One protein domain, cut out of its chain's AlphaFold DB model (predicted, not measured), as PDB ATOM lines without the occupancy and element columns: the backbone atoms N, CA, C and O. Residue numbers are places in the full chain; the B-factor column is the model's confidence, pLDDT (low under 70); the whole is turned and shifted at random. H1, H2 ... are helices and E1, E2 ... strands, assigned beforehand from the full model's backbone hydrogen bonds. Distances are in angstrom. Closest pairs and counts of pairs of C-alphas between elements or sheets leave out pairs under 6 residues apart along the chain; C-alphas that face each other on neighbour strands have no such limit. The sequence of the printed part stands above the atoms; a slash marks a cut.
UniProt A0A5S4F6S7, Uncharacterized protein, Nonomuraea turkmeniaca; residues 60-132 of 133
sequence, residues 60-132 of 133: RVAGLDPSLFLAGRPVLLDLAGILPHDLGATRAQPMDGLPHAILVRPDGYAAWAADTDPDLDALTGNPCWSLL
ATOM      1  N   ARG A  60     177.510 185.368 222.668       92.00
ATOM      2  CA  ARG A  60     176.226 185.615 223.310       92.00
ATOM      3  C   ARG A  60     176.366 185.545 224.827       92.00
ATOM      4  O   ARG A  60     176.906 184.577 225.361       92.00
ATOM      5  N   VAL A  61     175.821 186.543 225.511       93.56
ATOM      6  CA  VAL A  61     175.793 186.609 226.970       93.56
ATOM      7  C   VAL A  61     174.529 185.913 227.464       93.56
ATOM      8  O   VAL A  61     173.413 186.281 227.099       93.56
ATOM      9  N   ALA A  62     174.699 184.861 228.260       88.81
ATOM     10  CA  ALA A  62     173.593 184.113 228.849       88.81
ATOM     11  C   ALA A  62     173.270 184.625 230.261       88.81
ATOM     12  O   ALA A  62     174.125 185.187 230.937       88.81
ATOM     13  N   GLY A  63     172.037 184.394 230.715       87.69
ATOM     14  CA  GLY A  63     171.622 184.680 232.094       87.69
ATOM     15  C   GLY A  63     171.200 186.124 232.378       87.69
ATOM     16  O   GLY A  63     170.766 186.401 233.490       87.69
ATOM     17  N   LEU A  64     171.280 187.026 231.395       90.00
ATOM     18  CA  LEU A  64     170.767 188.389 231.530       90.00
ATOM     19  C   LEU A  64     169.242 188.429 231.409       90.00
ATOM     20  O   LEU A  64     168.656 187.691 230.612       90.00
ATOM     21  N   ASP A  65     168.613 189.330 232.166       90.56
ATOM     22  CA  ASP A  65     167.185 189.615 232.039       90.56
ATOM     23  C   ASP A  65     166.901 190.263 230.666       90.56
ATOM     24  O   ASP A  65     167.460 191.322 230.364       90.56
ATOM     25  N   PRO A  66     166.026 189.674 229.825       89.06
ATOM     26  CA  PRO A  66     165.627 190.266 228.550       89.06
ATOM     27  C   PRO A  66     165.042 191.679 228.670       89.06
ATOM     28  O   PRO A  66     165.083 192.430 227.693       89.06
ATOM     29  N   SER A  67     164.509 192.052 229.840       91.00
ATOM     30  CA  SER A  67     163.947 193.384 230.087       91.00
ATOM     31  C   SER A  67     164.962 194.516 229.863       91.00
ATOM     32  O   SER A  67     164.582 195.601 229.418       91.00
ATOM     33  N   LEU A  68     166.258 194.236 230.060       90.56
ATOM     34  CA  LEU A  68     167.362 195.175 229.839       90.56
ATOM     35  C   LEU A  68     167.448 195.662 228.385       90.56
ATOM     36  O   LEU A  68     167.920 196.765 228.127       90.56
ATOM     37  N   PHE A  69     166.963 194.865 227.430       90.50
ATOM     38  CA  PHE A  69     167.121 195.125 225.997       90.50
ATOM     39  C   PHE A  69     165.843 195.630 225.321       90.50
ATOM     40  O   PHE A  69     165.835 195.837 224.107       90.50
ATOM     41  N   LEU A  70     164.764 195.872 226.077       90.06
ATOM     42  CA  LEU A  70     163.477 196.308 225.515       90.06
ATOM     43  C   LEU A  70     163.568 197.644 224.768       90.06
ATOM     44  O   LEU A  70     162.830 197.862 223.812       90.06
ATOM     45  N   ALA A  71     164.493 198.518 225.171       89.50
ATOM     46  CA  ALA A  71     164.742 199.791 224.498       89.50
ATOM     47  C   ALA A  71     165.471 199.639 223.147       89.50
ATOM     48  O   ALA A  71     165.654 200.631 222.444       89.50
ATOM     49  N   GLY A  72     165.923 198.430 222.788       91.12
ATOM     50  CA  GLY A  72     166.719 198.194 221.582       91.12
ATOM     51  C   GLY A  72     168.098 198.856 221.635       91.12
ATOM     52  O   GLY A  72     168.672 199.159 220.591       91.12
ATOM     53  N   ARG A  73     168.617 199.100 222.843       91.88
ATOM     54  CA  ARG A  73     169.878 199.804 223.096       91.88
ATOM     55  C   ARG A  73     170.907 198.879 223.735       91.88
ATOM     56  O   ARG A  73     170.520 197.916 224.400       91.88
ATOM     57  N   PRO A  74     172.205 199.122 223.496       94.12
ATOM     58  CA  PRO A  74     173.238 198.440 224.245       94.12
ATOM     59  C   PRO A  74     173.138 198.800 225.727       94.12
ATOM     60  O   PRO A  74     172.650 199.866 226.097       94.12
ATOM     61  N   VAL A  75     173.611 197.893 226.569       94.94
ATOM     62  CA  VAL A  75     173.600 198.035 228.022       94.94
ATOM     63  C   VAL A  75     175.012 197.810 228.527       94.94
ATOM     64  O   VAL A  75     175.614 196.768 228.267       94.94
ATOM     65  N   LEU A  76     175.536 198.795 229.250       96.00
ATOM     66  CA  LEU A  76     176.770 198.660 230.009       96.00
ATOM     67  C   LEU A  76     176.422 198.193 231.422       96.00
ATOM     68  O   LEU A  76     175.688 198.879 232.133       96.00
ATOM     69  N   LEU A  77     176.934 197.031 231.813       95.62
ATOM     70  CA  LEU A  77     176.741 196.449 233.134       95.62
ATOM     71  C   LEU A  77     178.046 196.504 233.923       95.62
ATOM     72  O   LEU A  77     179.091 196.075 233.430       95.62
ATOM     73  N   ASP A  78     177.953 196.977 235.163       96.31
ATOM     74  CA  ASP A  78     179.025 196.878 236.148       96.31
ATOM     75  C   ASP A  78     178.615 195.886 237.243       96.31
ATOM     76  O   ASP A  78     177.700 196.142 238.033       96.31
ATOM     77  N   LEU A  79     179.266 194.725 237.240       95.12
ATOM     78  CA  LEU A  79     178.962 193.589 238.108       95.12
ATOM     79  C   LEU A  79     179.832 193.594 239.373       95.12
ATOM     80  O   LEU A  79     179.451 192.992 240.376       95.12
ATOM     81  N   ALA A  80     180.973 194.291 239.354       95.38
ATOM     82  CA  ALA A  80     181.925 194.330 240.468       95.38
ATOM     83  C   ALA A  80     182.225 195.744 240.997       95.38
ATOM     84  O   ALA A  80     182.917 195.882 242.005       95.38
ATOM     85  N   GLY A  81     181.680 196.794 240.381       94.56
ATOM     86  CA  GLY A  81     181.976 198.181 240.739       94.56
ATOM     87  C   GLY A  81     183.338 198.654 240.226       94.56
ATOM     88  O   GLY A  81     183.977 199.451 240.909       94.56
ATOM     89  N   ILE A  82     183.815 198.110 239.100       94.19
ATOM     90  CA  ILE A  82     185.146 198.432 238.549       94.19
ATOM     91  C   ILE A  82     185.117 199.611 237.571       94.19
ATOM     92  O   ILE A  82     186.175 200.114 237.200       94.19
ATOM     93  N   LEU A  83     183.929 200.054 237.145       95.12
ATOM     94  CA  LEU A  83     183.792 201.166 236.214       95.12
ATOM     95  C   LEU A  83     183.662 202.512 236.951       95.12
ATOM     96  O   LEU A  83     183.040 202.593 238.014       95.12
ATOM     97  N   PRO A  84     184.197 203.603 236.375       93.12
ATOM     98  CA  PRO A  84     183.882 204.956 236.820       93.12
ATOM     99  C   PRO A  84     182.368 205.237 236.809       93.12
ATOM    100  O   PRO A  84     181.637 204.822 235.907       93.12
ATOM    101  N   HIS A  85     181.888 205.961 237.824       88.38
ATOM    102  CA  HIS A  85     180.452 206.188 238.056       88.38
ATOM    103  C   HIS A  85     179.795 207.085 236.992       88.38
ATOM    104  O   HIS A  85     178.578 207.059 236.820       88.38
ATOM    105  N   ASP A  86     180.585 207.888 236.288       89.25
ATOM    106  CA  ASP A  86     180.164 208.835 235.256       89.25
ATOM    107  C   ASP A  86     179.928 208.190 233.882       89.25
ATOM    108  O   ASP A  86     179.367 208.832 232.996       89.25
ATOM    109  N   LEU A  87     180.263 206.906 233.711       89.00
ATOM    110  CA  LEU A  87     180.043 206.167 232.461       89.00
ATOM    111  C   LEU A  87     178.594 205.701 232.253       89.00
ATOM    112  O   LEU A  87     178.285 205.108 231.221       89.00
ATOM    113  N   GLY A  88     177.703 205.921 233.226       87.94
ATOM    114  CA  GLY A  88     176.295 205.521 233.118       87.94
ATOM    115  C   GLY A  88     176.073 204.003 233.118       87.94
ATOM    116  O   GLY A  88     175.039 203.533 232.643       87.94
ATOM    117  N   ALA A  89     177.027 203.227 233.638       92.50
ATOM    118  CA  ALA A  89     176.891 201.781 233.766       92.50
ATOM    119  C   ALA A  89     175.751 201.413 234.731       92.50
ATOM    120  O   ALA A  89     175.625 201.962 235.828       92.50
ATOM    121  N   THR A  90     174.933 200.439 234.342       93.06
ATOM    122  CA  THR A  90     173.912 199.867 235.220       93.06
ATOM    123  C   THR A  90     174.577 198.889 236.179       93.06
ATOM    124  O   THR A  90     175.177 197.897 235.761       93.06
ATOM    125  N   ARG A  91     174.462 199.150 237.483       92.75
ATOM    126  CA  ARG A  91     175.000 198.254 238.507       92.75
ATOM    127  C   ARG A  91     174.140 196.999 238.620       92.75
ATOM    128  O   ARG A  91     172.933 197.095 238.834       92.75
ATOM    129  N   ALA A  92     174.768 195.837 238.518       89.44
ATOM    130  CA  ALA A  92     174.110 194.541 238.621       89.44
ATOM    131  C   ALA A  92     174.822 193.649 239.649       89.44
ATOM    132  O   ALA A  92     175.949 193.921 240.056       89.44
ATOM    133  N   GLN A  93     174.140 192.602 240.122       90.00
ATOM    134  CA  GLN A  93     174.764 191.628 241.021       90.00
ATOM    135  C   GLN A  93     175.754 190.752 240.244       90.00
ATOM    136  O   GLN A  93     175.451 190.417 239.099       90.00
ATOM    137  N   PRO A  94     176.880 190.332 240.852       91.81
ATOM    138  CA  PRO A  94     177.800 189.385 240.236       91.81
ATOM    139  C   PRO A  94     177.085 188.129 239.737       91.81
ATOM    140  O   PRO A  94     176.204 187.589 240.409       91.81
ATOM    141  N   MET A  95     177.492 187.656 238.565       90.62
ATOM    142  CA  MET A  95     176.941 186.463 237.933       90.62
ATOM    143  C   MET A  95     178.074 185.512 237.565       90.62
ATOM    144  O   MET A  95     179.039 185.915 236.917       90.62
ATOM    145  N   ASP A  96     177.939 184.243 237.943       90.25
ATOM    146  CA  ASP A  96     178.953 183.231 237.650       90.25
ATOM    147  C   ASP A  96     179.196 183.101 236.140       90.25
ATOM    148  O   ASP A  96     178.272 182.916 235.344       90.25
ATOM    149  N   GLY A  97     180.470 183.159 235.747       88.81
ATOM    150  CA  GLY A  97     180.890 183.041 234.349       88.81
ATOM    151  C   GLY A  97     180.739 184.316 233.517       88.81
ATOM    152  O   GLY A  97     181.016 184.268 232.317       88.81
ATOM    153  N   LEU A  98     180.330 185.435 234.124       93.81
ATOM    154  CA  LEU A  98     180.410 186.764 233.521       93.81
ATOM    155  C   LEU A  98     181.634 187.541 234.032       93.81
ATOM    156  O   LEU A  98     182.090 187.294 235.149       93.81
ATOM    157  N   PRO A  99     182.160 188.475 233.222       95.62
ATOM    158  CA  PRO A  99     183.275 189.326 233.611       95.62
ATOM    159  C   PRO A  99     182.788 190.397 234.594       95.62
ATOM    160  O   PRO A  99     181.588 190.598 234.772       95.62
ATOM    161  N   HIS A 100     183.702 191.121 235.228       96.06
ATOM    162  CA  HIS A 100     183.356 192.150 236.216       96.06
ATOM    163  C   HIS A 100     182.661 193.382 235.621       96.06
ATOM    164  O   HIS A 100     181.878 194.034 236.312       96.06
ATOM    165  N   ALA A 101     182.896 193.680 234.344       96.44
ATOM    166  CA  ALA A 101     182.135 194.662 233.583       96.44
ATOM    167  C   ALA A 101     181.935 194.193 232.139       96.44
ATOM    168  O   ALA A 101     182.806 193.538 231.560       96.44
ATOM    169  N   ILE A 102     180.788 194.528 231.544       96.50
ATOM    170  CA  ILE A 102     180.437 194.084 230.192       96.50
ATOM    171  C   ILE A 102     179.546 195.094 229.467       96.50
ATOM    172  O   ILE A 102     178.556 195.573 230.012       96.50
ATOM    173  N   LEU A 103     179.878 195.387 228.209       96.00
ATOM    174  CA  LEU A 103     179.008 196.104 227.280       96.00
ATOM    175  C   LEU A 103     178.300 195.079 226.401       96.00
ATOM    176  O   LEU A 103     178.945 194.346 225.648       96.00
ATOM    177  N   VAL A 104     176.976 195.040 226.475       95.62
ATOM    178  CA  VAL A 104     176.148 194.072 225.755       95.62
ATOM    179  C   VAL A 104     175.317 194.793 224.710       95.62
ATOM    180  O   VAL A 104     174.666 195.792 224.995       95.62
ATOM    181  N   ARG A 105     175.332 194.287 223.482       94.44
ATOM    182  CA  ARG A 105     174.518 194.781 222.371       94.44
ATOM    183  C   ARG A 105     173.026 194.493 222.590       94.44
ATOM    184  O   ARG A 105     172.695 193.550 223.308       94.44
ATOM    185  N   PRO A 106     172.122 195.201 221.885       92.50
ATOM    186  CA  PRO A 106     170.682 194.919 221.925       92.50
ATOM    187  C   PRO A 106     170.300 193.473 221.567       92.50
ATOM    188  O   PRO A 106     169.257 192.983 221.987       92.50
ATOM    189  N   ASP A 107     171.128 192.781 220.778       91.19
ATOM    190  CA  ASP A 107     170.931 191.379 220.388       91.19
ATOM    191  C   ASP A 107     171.502 190.365 221.402       91.19
ATOM    192  O   ASP A 107     171.444 189.154 221.171       91.19
ATOM    193  N   GLY A 108     172.024 190.839 222.538       92.81
ATOM    194  CA  GLY A 108     172.526 190.012 223.637       92.81
ATOM    195  C   GLY A 108     173.963 189.515 223.463       92.81
ATOM    196  O   GLY A 108     174.375 188.597 224.171       92.81
ATOM    197  N   TYR A 109     174.731 190.074 222.525       94.31
ATOM    198  CA  TYR A 109     176.145 189.738 222.318       94.31
ATOM    199  C   TYR A 109     177.070 190.728 223.022       94.31
ATOM    200  O   TYR A 109     176.808 191.931 223.027       94.31
ATOM    201  N   ALA A 110     178.176 190.246 223.583       95.69
ATOM    202  CA  ALA A 110     179.164 191.119 224.203       95.69
ATOM    203  C   ALA A 110     179.913 191.922 223.128       95.69
ATOM    204  O   ALA A 110     180.482 191.352 222.195       95.69
ATOM    205  N   ALA A 111     179.930 193.243 223.271       95.81
ATOM    206  CA  ALA A 111     180.739 194.146 222.458       95.81
ATOM    207  C   ALA A 111     182.079 194.485 223.123       95.81
ATOM    208  O   ALA A 111     183.049 194.749 222.422       95.81
ATOM    209  N   TRP A 112     182.131 194.475 224.456       96.69
ATOM    210  CA  TRP A 112     183.329 194.725 225.258       96.69
ATOM    211  C   TRP A 112     183.168 194.063 226.633       96.69
ATOM    212  O   TRP A 112     182.039 193.881 227.092       96.69
ATOM    213  N   ALA A 113     184.270 193.689 227.282       96.69
ATOM    214  CA  ALA A 113     184.270 193.082 228.611       96.69
ATOM    215  C   ALA A 113     185.610 193.292 229.333       96.69
ATOM    216  O   ALA A 113     186.651 193.360 228.676       96.69
ATOM    217  N   ALA A 114     185.578 193.323 230.667       95.94
ATOM    218  CA  ALA A 114     186.764 193.403 231.518       95.94
ATOM    219  C   ALA A 114     186.592 192.634 232.836       95.94
ATOM    220  O   ALA A 114     185.546 192.721 233.481       95.94
ATOM    221  N   ASP A 115     187.648 191.932 233.256       94.88
ATOM    222  CA  ASP A 115     187.680 191.183 234.517       94.88
ATOM    223  C   ASP A 115     188.230 191.993 235.692       94.88
ATOM    224  O   ASP A 115     187.858 191.731 236.821       94.88
ATOM    225  N   THR A 116     189.122 192.964 235.502       89.69
ATOM    226  CA  THR A 116     189.710 193.696 236.642       89.69
ATOM    227  C   THR A 116     190.112 195.115 236.289       89.69
ATOM    228  O   THR A 116     189.624 196.041 236.925       89.69
ATOM    229  N   ASP A 117     190.982 195.277 235.294       90.94
ATOM    230  CA  ASP A 117     191.473 196.574 234.823       90.94
ATOM    231  C   ASP A 117     190.772 196.927 233.501       90.94
ATOM    232  O   ASP A 117     191.101 196.348 232.459       90.94
ATOM    233  N   PRO A 118     189.714 197.759 233.532       91.94
ATOM    234  CA  PRO A 118     188.926 198.033 232.346       91.94
ATOM    235  C   PRO A 118     189.686 198.952 231.387       91.94
ATOM    236  O   PRO A 118     189.968 200.106 231.699       91.94
ATOM    237  N   ASP A 119     189.940 198.466 230.171       92.94
ATOM    238  CA  ASP A 119     190.424 199.296 229.067       92.94
ATOM    239  C   ASP A 119     189.302 200.237 228.593       92.94
ATOM    240  O   ASP A 119     188.430 199.861 227.798       92.94
ATOM    241  N   LEU A 120     189.301 201.454 229.147       92.00
ATOM    242  CA  LEU A 120     188.296 202.482 228.872       92.00
ATOM    243  C   LEU A 120     188.427 203.069 227.461       92.00
ATOM    244  O   LEU A 120     187.418 203.473 226.877       92.00
ATOM    245  N   ASP A 121     189.628 203.073 226.883       91.38
ATOM    246  CA  ASP A 121     189.837 203.513 225.503       91.38
ATOM    247  C   ASP A 121     189.201 202.506 224.534       91.38
ATOM    248  O   ASP A 121     188.476 202.889 223.612       91.38
ATOM    249  N   ALA A 122     189.368 201.204 224.788       91.12
ATOM    250  CA  ALA A 122     188.685 200.159 224.026       91.12
ATOM    251  C   ALA A 122     187.161 200.167 224.235       91.12
ATOM    252  O   ALA A 122     186.412 199.887 223.294       91.12
ATOM    253  N   LEU A 123     186.688 200.487 225.444       91.88
ATOM    254  CA  LEU A 123     185.258 200.619 225.732       91.88
ATOM    255  C   LEU A 123     184.640 201.773 224.935       91.88
ATOM    256  O   LEU A 123     183.641 201.580 224.242       91.88
ATOM    257  N   THR A 124     185.238 202.961 225.015       90.56
ATOM    258  CA  THR A 124     184.713 204.187 224.392       90.56
ATOM    259  C   THR A 124     184.908 204.220 222.876       90.56
ATOM    260  O   THR A 124     184.083 204.791 222.160       90.56
ATOM    261  N   GLY A 125     185.948 203.555 222.363       86.69
ATOM    262  CA  GLY A 125     186.175 203.350 220.932       86.69
ATOM    263  C   GLY A 125     185.234 202.327 220.282       86.69
ATOM    264  O   GLY A 125     185.220 202.198 219.054       86.69
ATOM    265  N   ASN A 126     184.436 201.592 221.064       88.06
ATOM    266  CA  ASN A 126     183.510 200.601 220.531       88.06
ATOM    267  C   ASN A 126     182.337 201.272 219.785       88.06
ATOM    268  O   ASN A 126     181.709 202.178 220.333       88.06
ATOM    269  N   PRO A 127     181.926 200.794 218.595       85.19
ATOM    270  CA  PRO A 127     180.782 201.365 217.877       85.19
ATOM    271  C   PRO A 127     179.467 201.355 218.671       85.19
ATOM    272  O   PRO A 127     178.589 202.168 218.408       85.19
ATOM    273  N   CYS A 128     179.316 200.442 219.636       84.62
ATOM    274  CA  CYS A 128     178.131 200.366 220.488       84.62
ATOM    275  C   CYS A 128     178.130 201.427 221.599       84.62
ATOM    276  O   CYS A 128     177.068 201.717 222.141       84.62
ATOM    277  N   TRP A 129     179.282 202.019 221.928       83.44
ATOM    278  CA  TRP A 129     179.397 203.053 222.958       83.44
ATOM    279  C   TRP A 129     178.545 204.282 222.632       83.44
ATOM    280  O   TRP A 129     177.787 204.767 223.468       83.44
ATOM    281  N   SER A 130     178.590 204.740 221.381       83.19
ATOM    282  CA  SER A 130     177.824 205.904 220.915       83.19
ATOM    283  C   SER A 130     176.306 205.688 220.911       83.19
ATOM    284  O   SER A 130     175.553 206.649 220.782       83.19
ATOM    285  N   LEU A 131     175.852 204.441 221.072       81.44
ATOM    286  CA  LEU A 131     174.444 204.048 221.075       81.44
ATOM    287  C   LEU A 131     173.873 203.864 222.492       81.44
ATOM    288  O   LEU A 131     172.712 203.482 222.624       81.44
ATOM    289  N   LEU A 132     174.664 204.126 223.540       77.12
ATOM    290  CA  LEU A 132     174.203 204.090 224.936       77.12
ATOM    291  C   LEU A 132     173.216 205.229 225.276       77.12
ATOM    292  O   LEU A 132     172.487 205.117 226.261       77.12
TER     293      LEU A 132
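AT A GLANCE: This is residues 60 to 132 of the 133 residues of an uncharacterized protein of Nonomuraea turkmeniaca (UniProt A0A5S4F6S7). With little regular structure, the model has a small three-strand sheet, E1 E2 E3, as core amid loops, with H2 over one face and H1 near the start of E1. The 73 printed residues run H1 E1 E2 E3 H2, mixed class, 22 in named elements. The strands form a meander, each the antiparallel neighbour of the one before. The whole is compact, radius of gyration of the C-alphas 11.0 A, spanning 28 by 28 by 20 A.

HOW THE PARTS SIT: H1, residues 66 to 69, is too short for an O i to N i+4 pair; its Leu 68 and Val 75 of E1, residues 75 to 78, are the closest C-alphas, 7.1 A apart. E2, residues 101 to 104, forms hairpins with E1, N 77 to O 102 2.8 A, and with E3, residues 110 to 114, N 103 to O 112 2.9 A. H2, residues 120 to 124, its O i to N i+4 pair within hydrogen-bond range, lies over E3, height over the sheet 9.3 A.

IN THESE COORDINATES: First to last C-alpha, H1 is 5.7 A, E1 9.8 A, E2 9.9 A, E3 10.8 A and H2 6.0 A. C-alpha 66 is at (165.627, 190.266, 228.550), C-alpha 124 at (184.713, 204.187, 224.392).

THE WHOLE: The printed part has no cut; the link E1 to E2 is long, and no printed residue is under 70 in pLDDT.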